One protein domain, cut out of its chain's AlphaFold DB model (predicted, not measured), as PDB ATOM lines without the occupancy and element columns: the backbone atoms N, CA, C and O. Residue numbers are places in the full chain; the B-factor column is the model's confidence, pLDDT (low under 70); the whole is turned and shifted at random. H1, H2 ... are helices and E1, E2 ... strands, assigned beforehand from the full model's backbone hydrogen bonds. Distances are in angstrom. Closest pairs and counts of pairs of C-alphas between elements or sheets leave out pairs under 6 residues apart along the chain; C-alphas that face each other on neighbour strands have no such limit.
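AT A GLANCE: This is residues 163 to 212 of the 667 residues of an uncharacterized protein of Fragilariopsis cylindrus CCMP1102 (UniProt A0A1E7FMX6). There is little regular structure: mostly loops, with a small two-stranded hairpin, E2 and E3, and the one-turn helix H1 near it, while E1 lies towards one end of an elongated outline. The 50 printed residues run E1, H1, E2, E3, with 15 in named elements of mixed class; E2 and E3 are antiparallel. The whole is compact, radius of gyration of the C-alphas 11.1 A, spanning 36 by 19 by 14 A.

IN THESE COORDINATES: E1, residues 165 to 167, begins at C-alpha (135.960, 181.895, 83.577). H1 is residues 175 to 178. E2, residues 193 to 196, is 10.1 A long; E3, residues 202 to 205, is 9.7 A and ends at C-alpha (151.647, 191.084, 99.758).

HOW THE PARTS SIT: E1 pairs with no named strand and is apart from H1, E2 and E3. H1 is too short for an O i to N i+4 pair; its one O i to N i+3 pair is within range. The closest C-alphas of H1 and E2, Cys 177 and Met 194, are 6.5 A apart. In the hairpin E2 and E3, N 195 and O 203 are within hydrogen-bond range at 2.8 A.

THE WHOLE: The farthest C-alphas, Ser 163 and Asn 211, are 35.9 A apart. The printed part has no cut. The H1 to E2 link is long. Residues 186 to 189, 191 and 208 to 212 are under pLDDT 70.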
ATOM      1  N   SER A 163     132.728 179.704  89.807       94.25
ATOM      2  CA  SER A 163     132.391 179.118  88.513       94.25
ATOM      3  C   SER A 163     132.397 180.120  87.355       94.25
ATOM      4  O   SER A 163     131.747 179.851  86.351       94.25
ATOM      5  N   THR A 164     133.109 181.246  87.427       94.44
ATOM      6  CA  THR A 164     133.280 182.168  86.291       94.44
ATOM      7  C   THR A 164     134.640 181.957  85.627       94.44
ATOM      8  O   THR A 164     135.658 181.825  86.298       94.44
ATOM      9  N   CYS A 165     134.686 181.939  84.295       95.00
ATOM     10  CA  CYS A 165     135.960 181.895  83.577       95.00
ATOM     11  C   CYS A 165     136.700 183.230  83.697       95.00
ATOM     12  O   CYS A 165     136.154 184.268  83.325       95.00
ATOM     13  N   MET A 166     137.935 183.201  84.188       93.69
ATOM     14  CA  MET A 166     138.763 184.386  84.402       93.69
ATOM     15  C   MET A 166     140.079 184.280  83.623       93.69
ATOM     16  O   MET A 166     140.579 183.166  83.449       93.69
ATOM     17  N   PRO A 167     140.638 185.397  83.125       93.12
ATOM     18  CA  PRO A 167     141.987 185.418  82.568       93.12
ATOM     19  C   PRO A 167     143.017 184.963  83.606       93.12
ATOM     20  O   PRO A 167     142.850 185.220  84.798       93.12
ATOM     21  N   MET A 168     144.104 184.325  83.168       92.12
ATOM     22  CA  MET A 168     145.228 184.027  84.064       92.12
ATOM     23  C   MET A 168     145.746 185.300  84.762       92.12
ATOM     24  O   MET A 168     145.984 186.327  84.125       92.12
ATOM     25  N   GLY A 169     145.922 185.219  86.082       91.19
ATOM     26  CA  GLY A 169     146.345 186.314  86.955       91.19
ATOM     27  C   GLY A 169     145.220 187.182  87.520       91.19
ATOM     28  O   GLY A 169     145.483 187.952  88.444       91.19
ATOM     29  N   ASP A 170     143.983 187.044  87.040       95.69
ATOM     30  CA  ASP A 170     142.818 187.689  87.654       95.69
ATOM     31  C   ASP A 170     142.285 186.850  88.828       95.69
ATOM     32  O   ASP A 170     142.616 185.672  88.960       95.69
ATOM     33  N   CYS A 171     141.475 187.446  89.701       96.50
ATOM     34  CA  CYS A 171     140.829 186.796  90.842       96.50
ATOM     35  C   CYS A 171     139.571 187.552  91.290       96.50
ATOM     36  O   CYS A 171     139.461 188.770  91.138       96.50
ATOM     37  N   LEU A 172     138.630 186.832  91.902       94.62
ATOM     38  CA  LEU A 172     137.478 187.409  92.605       94.62
ATOM     39  C   LEU A 172     137.636 187.293  94.119       94.62
ATOM     40  O   LEU A 172     137.183 188.164  94.864       94.62
ATOM     41  N   ILE A 173     138.274 186.216  94.573       94.75
ATOM     42  CA  ILE A 173     138.638 185.981  95.968       94.75
ATOM     43  C   ILE A 173     140.062 185.420  96.065       94.75
ATOM     44  O   ILE A 173     140.631 184.921  95.102       94.75
ATOM     45  N   ILE A 174     140.639 185.463  97.263       93.69
ATOM     46  CA  ILE A 174     141.998 184.971  97.549       93.69
ATOM     47  C   ILE A 174     142.218 183.483  97.209       93.69
ATOM     48  O   ILE A 174     143.331 183.081  96.866       93.69
ATOM     49  N   ASP A 175     141.165 182.663  97.268       93.75
ATOM     50  CA  ASP A 175     141.244 181.234  96.939       93.75
ATOM     51  C   ASP A 175     141.558 181.015  95.453       93.75
ATOM     52  O   ASP A 175     142.235 180.048  95.104       93.75
ATOM     53  N   ASP A 176     141.163 181.954  94.587       94.25
ATOM     54  CA  ASP A 176     141.490 181.920  93.161       94.25
ATOM     55  C   ASP A 176     143.000 182.065  92.906       94.25
ATOM     56  O   ASP A 176     143.511 181.592  91.892       94.25
ATOM     57  N   CYS A 177     143.723 182.679  93.848       92.88
ATOM     58  CA  CYS A 177     145.170 182.878  93.788       92.88
ATOM     59  C   CYS A 177     145.975 181.782  94.498       92.88
ATOM     60  O   CYS A 177     147.175 181.667  94.274       92.88
ATOM     61  N   THR A 178     145.351 181.016  95.399       88.31
ATOM     62  CA  THR A 178     146.061 180.084  96.300       88.31
ATOM     63  C   THR A 178     145.692 178.622  96.098       88.31
ATOM     64  O   THR A 178     146.514 177.747  96.361       88.31
ATOM     65  N   MET A 179     144.469 178.335  95.654       80.31
ATOM     66  CA  MET A 179     143.961 176.966  95.536       80.31
ATOM     67  C   MET A 179     143.760 176.517  94.092       80.31
ATOM     68  O   MET A 179     143.514 175.333  93.855       80.31
ATOM     69  N   ASN A 180     143.875 177.429  93.128       80.69
ATOM     70  CA  ASN A 180     143.715 177.102  91.723       80.69
ATOM     71  C   ASN A 180     145.077 176.902  91.051       80.69
ATOM     72  O   ASN A 180     145.735 177.862  90.666       80.69
ATOM     73  N   MET A 181     145.495 175.640  90.913       81.56
ATOM     74  CA  MET A 181     146.763 175.273  90.260       81.56
ATOM     75  C   MET A 181     146.820 175.675  88.780       81.56
ATOM     76  O   MET A 181     147.907 175.717  88.211       81.56
ATOM     77  N   ASP A 182     145.676 175.985  88.165       85.12
ATOM     78  CA  ASP A 182     145.605 176.421  86.773       85.12
ATOM     79  C   ASP A 182     145.783 177.943  86.619       85.12
ATOM     80  O   ASP A 182     145.863 178.432  85.493       85.12
ATOM     81  N   ASN A 183     145.836 178.707  87.716       85.69
ATOM     82  CA  ASN A 183     146.038 180.154  87.681       85.69
ATOM     83  C   ASN A 183     147.534 180.493  87.810       85.69
ATOM     84  O   ASN A 183     148.059 180.656  88.910       85.69
ATOM     85  N   PHE A 184     148.228 180.587  86.673       79.69
ATOM     86  CA  PHE A 184     149.643 180.966  86.618       79.69
ATOM     87  C   PHE A 184     149.800 182.492  86.533       79.69
ATOM     88  O   PHE A 184     149.330 183.118  85.586       79.69
ATOM     89  N   PHE A 185     150.510 183.096  87.487       77.44
ATOM     90  CA  PHE A 185     150.921 184.504  87.448       77.44
ATOM     91  C   PHE A 185     152.330 184.651  88.050       77.44
ATOM     92  O   PHE A 185     152.749 183.803  88.844       77.44
ATOM     93  N   PRO A 186     153.102 185.682  87.661       57.66
ATOM     94  CA  PRO A 186     154.458 185.868  88.165       57.66
ATOM     95  C   PRO A 186     154.450 186.094  89.680       57.66
ATOM     96  O   PRO A 186     153.780 186.990  90.192       57.66
ATOM     97  N   VAL A 187     155.217 185.269  90.390       64.06
ATOM     98  CA  VAL A 187     155.449 185.395  91.830       64.06
ATOM     99  C   VAL A 187     156.538 186.447  92.046       64.06
ATOM    100  O   VAL A 187     157.588 186.393  91.407       64.06
ATOM    101  N   ALA A 188     156.284 187.430  92.912       57.38
ATOM    102  CA  ALA A 188     157.282 188.431  93.286       57.38
ATOM    103  C   ALA A 188     158.479 187.776  94.005       57.38
ATOM    104  O   ALA A 188     158.335 186.727  94.626       57.38
ATOM    105  N   ALA A 189     159.655 188.409  93.971       65.38
ATOM    106  CA  ALA A 189     160.862 187.952  94.674       65.38
ATOM    107  C   ALA A 189     160.803 188.210  96.201       65.38
ATOM    108  O   ALA A 189     161.729 188.761  96.792       65.38
ATOM    109  N   CYS A 190     159.689 187.864  96.840       74.44
ATOM    110  CA  CYS A 190     159.499 187.901  98.287       74.44
ATOM    111  C   CYS A 190     158.696 186.659  98.702       74.44
ATOM    112  O   CYS A 190     157.990 186.083  97.879       74.44
ATOM    113  N   MET A 191     158.773 186.236  99.963       68.94
ATOM    114  CA  MET A 191     157.844 185.234 100.499       68.94
ATOM    115  C   MET A 191     156.714 185.948 101.247       68.94
ATOM    116  O   MET A 191     156.785 186.152 102.451       68.94
ATOM    117  N   GLY A 192     155.682 186.374 100.515       81.81
ATOM    118  CA  GLY A 192     154.514 187.068 101.068       81.81
ATOM    119  C   GLY A 192     153.230 186.235 101.032       81.81
ATOM    120  O   GLY A 192     153.158 185.178 100.400       81.81
ATOM    121  N   ASN A 193     152.174 186.731 101.683       88.00
ATOM    122  CA  ASN A 193     150.843 186.136 101.537       88.00
ATOM    123  C   ASN A 193     150.253 186.523 100.179       88.00
ATOM    124  O   ASN A 193     150.267 187.692  99.797       88.00
ATOM    125  N   MET A 194     149.686 185.551  99.468       88.44
ATOM    126  CA  MET A 194     148.903 185.827  98.267       88.44
ATOM    127  C   MET A 194     147.654 186.628  98.630       88.44
ATOM    128  O   MET A 194     146.922 186.251  99.541       88.44
ATOM    129  N   GLU A 195     147.380 187.700  97.901       94.31
ATOM    130  CA  GLU A 195     146.158 188.485  98.015       94.31
ATOM    131  C   GLU A 195     145.514 188.690  96.645       94.31
ATOM    132  O   GLU A 195     146.181 188.753  95.613       94.31
ATOM    133  N   CYS A 196     144.188 188.794  96.644       95.75
ATOM    134  CA  CYS A 196     143.458 189.290  95.493       95.75
ATOM    135  C   CYS A 196     143.300 190.800  95.667       95.75
ATOM    136  O   CYS A 196     142.659 191.239  96.623       95.75
ATOM    137  N   THR A 197     143.932 191.585  94.798       93.81
ATOM    138  CA  THR A 197     143.890 193.051  94.885       93.81
ATOM    139  C   THR A 197     142.476 193.581  94.643       93.81
ATOM    140  O   THR A 197     141.644 192.911  94.031       93.81
ATOM    141  N   ASP A 198     142.208 194.823  95.052       92.94
ATOM    142  CA  ASP A 198     140.927 195.497  94.775       92.94
ATOM    143  C   ASP A 198     140.642 195.647  93.263       92.94
ATOM    144  O   ASP A 198     139.500 195.872  92.858       92.94
ATOM    145  N   GLU A 199     141.669 195.507  92.417       93.19
ATOM    146  CA  GLU A 199     141.559 195.498  90.954       93.19
ATOM    147  C   GLU A 199     141.180 194.119  90.386       93.19
ATOM    148  O   GLU A 199     140.940 193.999  89.185       93.19
ATOM    149  N   GLY A 200     141.081 193.095  91.240       94.62
ATOM    150  CA  GLY A 200     140.761 191.725  90.855       94.62
ATOM    151  C   GLY A 200     141.940 190.988  90.229       94.62
ATOM    152  O   GLY A 200     141.736 190.205  89.310       94.62
ATOM    153  N   ARG A 201     143.171 191.258  90.687       94.75
ATOM    154  CA  ARG A 201     144.394 190.565  90.237       94.75
ATOM    155  C   ARG A 201     145.138 189.928  91.396       94.75
ATOM    156  O   ARG A 201     145.241 190.547  92.458       94.75
ATOM    157  N   CYS A 202     145.674 188.732  91.185       94.12
ATOM    158  CA  CYS A 202     146.520 188.059  92.160       94.12
ATOM    159  C   CYS A 202     147.834 188.822  92.329       94.12
ATOM    160  O   CYS A 202     148.527 189.118  91.358       94.12
ATOM    161  N   SER A 203     148.169 189.138  93.574       92.94
ATOM    162  CA  SER A 203     149.410 189.799  93.963       92.94
ATOM    163  C   SER A 203     149.962 189.139  95.218       92.94
ATOM    164  O   SER A 203     149.222 188.531  95.987       92.94
ATOM    165  N   MET A 204     151.263 189.259  95.444       88.94
ATOM    166  CA  MET A 204     151.888 188.821  96.684       88.94
ATOM    167  C   MET A 204     152.106 190.035  97.587       88.94
ATOM    168  O   MET A 204     152.811 190.973  97.217       88.94
ATOM    169  N   ASN A 205     151.482 190.034  98.763       85.75
ATOM    170  CA  ASN A 205     151.647 191.084  99.758       85.75
ATOM    171  C   ASN A 205     152.909 190.814 100.581       85.75
ATOM    172  O   ASN A 205     152.919 189.926 101.435       85.75
ATOM    173  N   CYS A 206     153.968 191.572 100.305       84.25
ATOM    174  CA  CYS A 206     155.215 191.556 101.066       84.25
ATOM    175  C   CYS A 206     155.141 192.621 102.183       84.25
ATOM    176  O   CYS A 206     155.803 193.649 102.083       84.25
ATOM    177  N   GLY A 207     154.250 192.471 103.169       78.62
ATOM    178  CA  GLY A 207     153.853 193.546 104.090       78.62
ATOM    179  C   GLY A 207     155.009 194.332 104.751       78.62
ATOM    180  O   GLY A 207     156.132 193.853 104.855       78.62
ATOM    181  N   PRO A 208     154.752 195.540 105.297       62.94
ATOM    182  CA  PRO A 208     155.788 196.413 105.874       62.94
ATOM    183  C   PRO A 208     156.437 195.901 107.177       62.94
ATOM    184  O   PRO A 208     157.265 196.604 107.740       62.94
ATOM    185  N   ASN A 209     156.028 194.735 107.690       58.38
ATOM    186  CA  ASN A 209     156.643 194.063 108.845       58.38
ATOM    187  C   ASN A 209     156.959 192.585 108.542       58.38
ATOM    188  O   ASN A 209     157.173 191.801 109.471       58.38
ATOM    189  N   ASP A 210     156.908 192.198 107.268       54.25
ATOM    190  CA  ASP A 210     157.154 190.836 106.825       54.25
ATOM    191  C   ASP A 210     158.582 190.841 106.261       54.25
ATOM    192  O   ASP A 210     158.810 191.137 105.091       54.25
ATOM    193  N   ASN A 211     159.564 190.614 107.138       47.53
ATOM    194  CA  ASN A 211     161.006 190.765 106.878       47.53
ATOM    195  C   ASN A 211     161.590 189.701 105.916       47.53
ATOM    196  O   ASN A 211     162.787 189.434 105.939       47.53
ATOM    197  N   ASP A 212     160.762 189.100 105.062       53.44
ATOM    198  CA  ASP A 212     161.140 188.041 104.119       53.44
ATOM    199  C   ASP A 212     161.355 188.591 102.690       53.44
ATOM    200  O   ASP A 212     161.336 187.854 101.698       53.44
TER     201      ASP A 212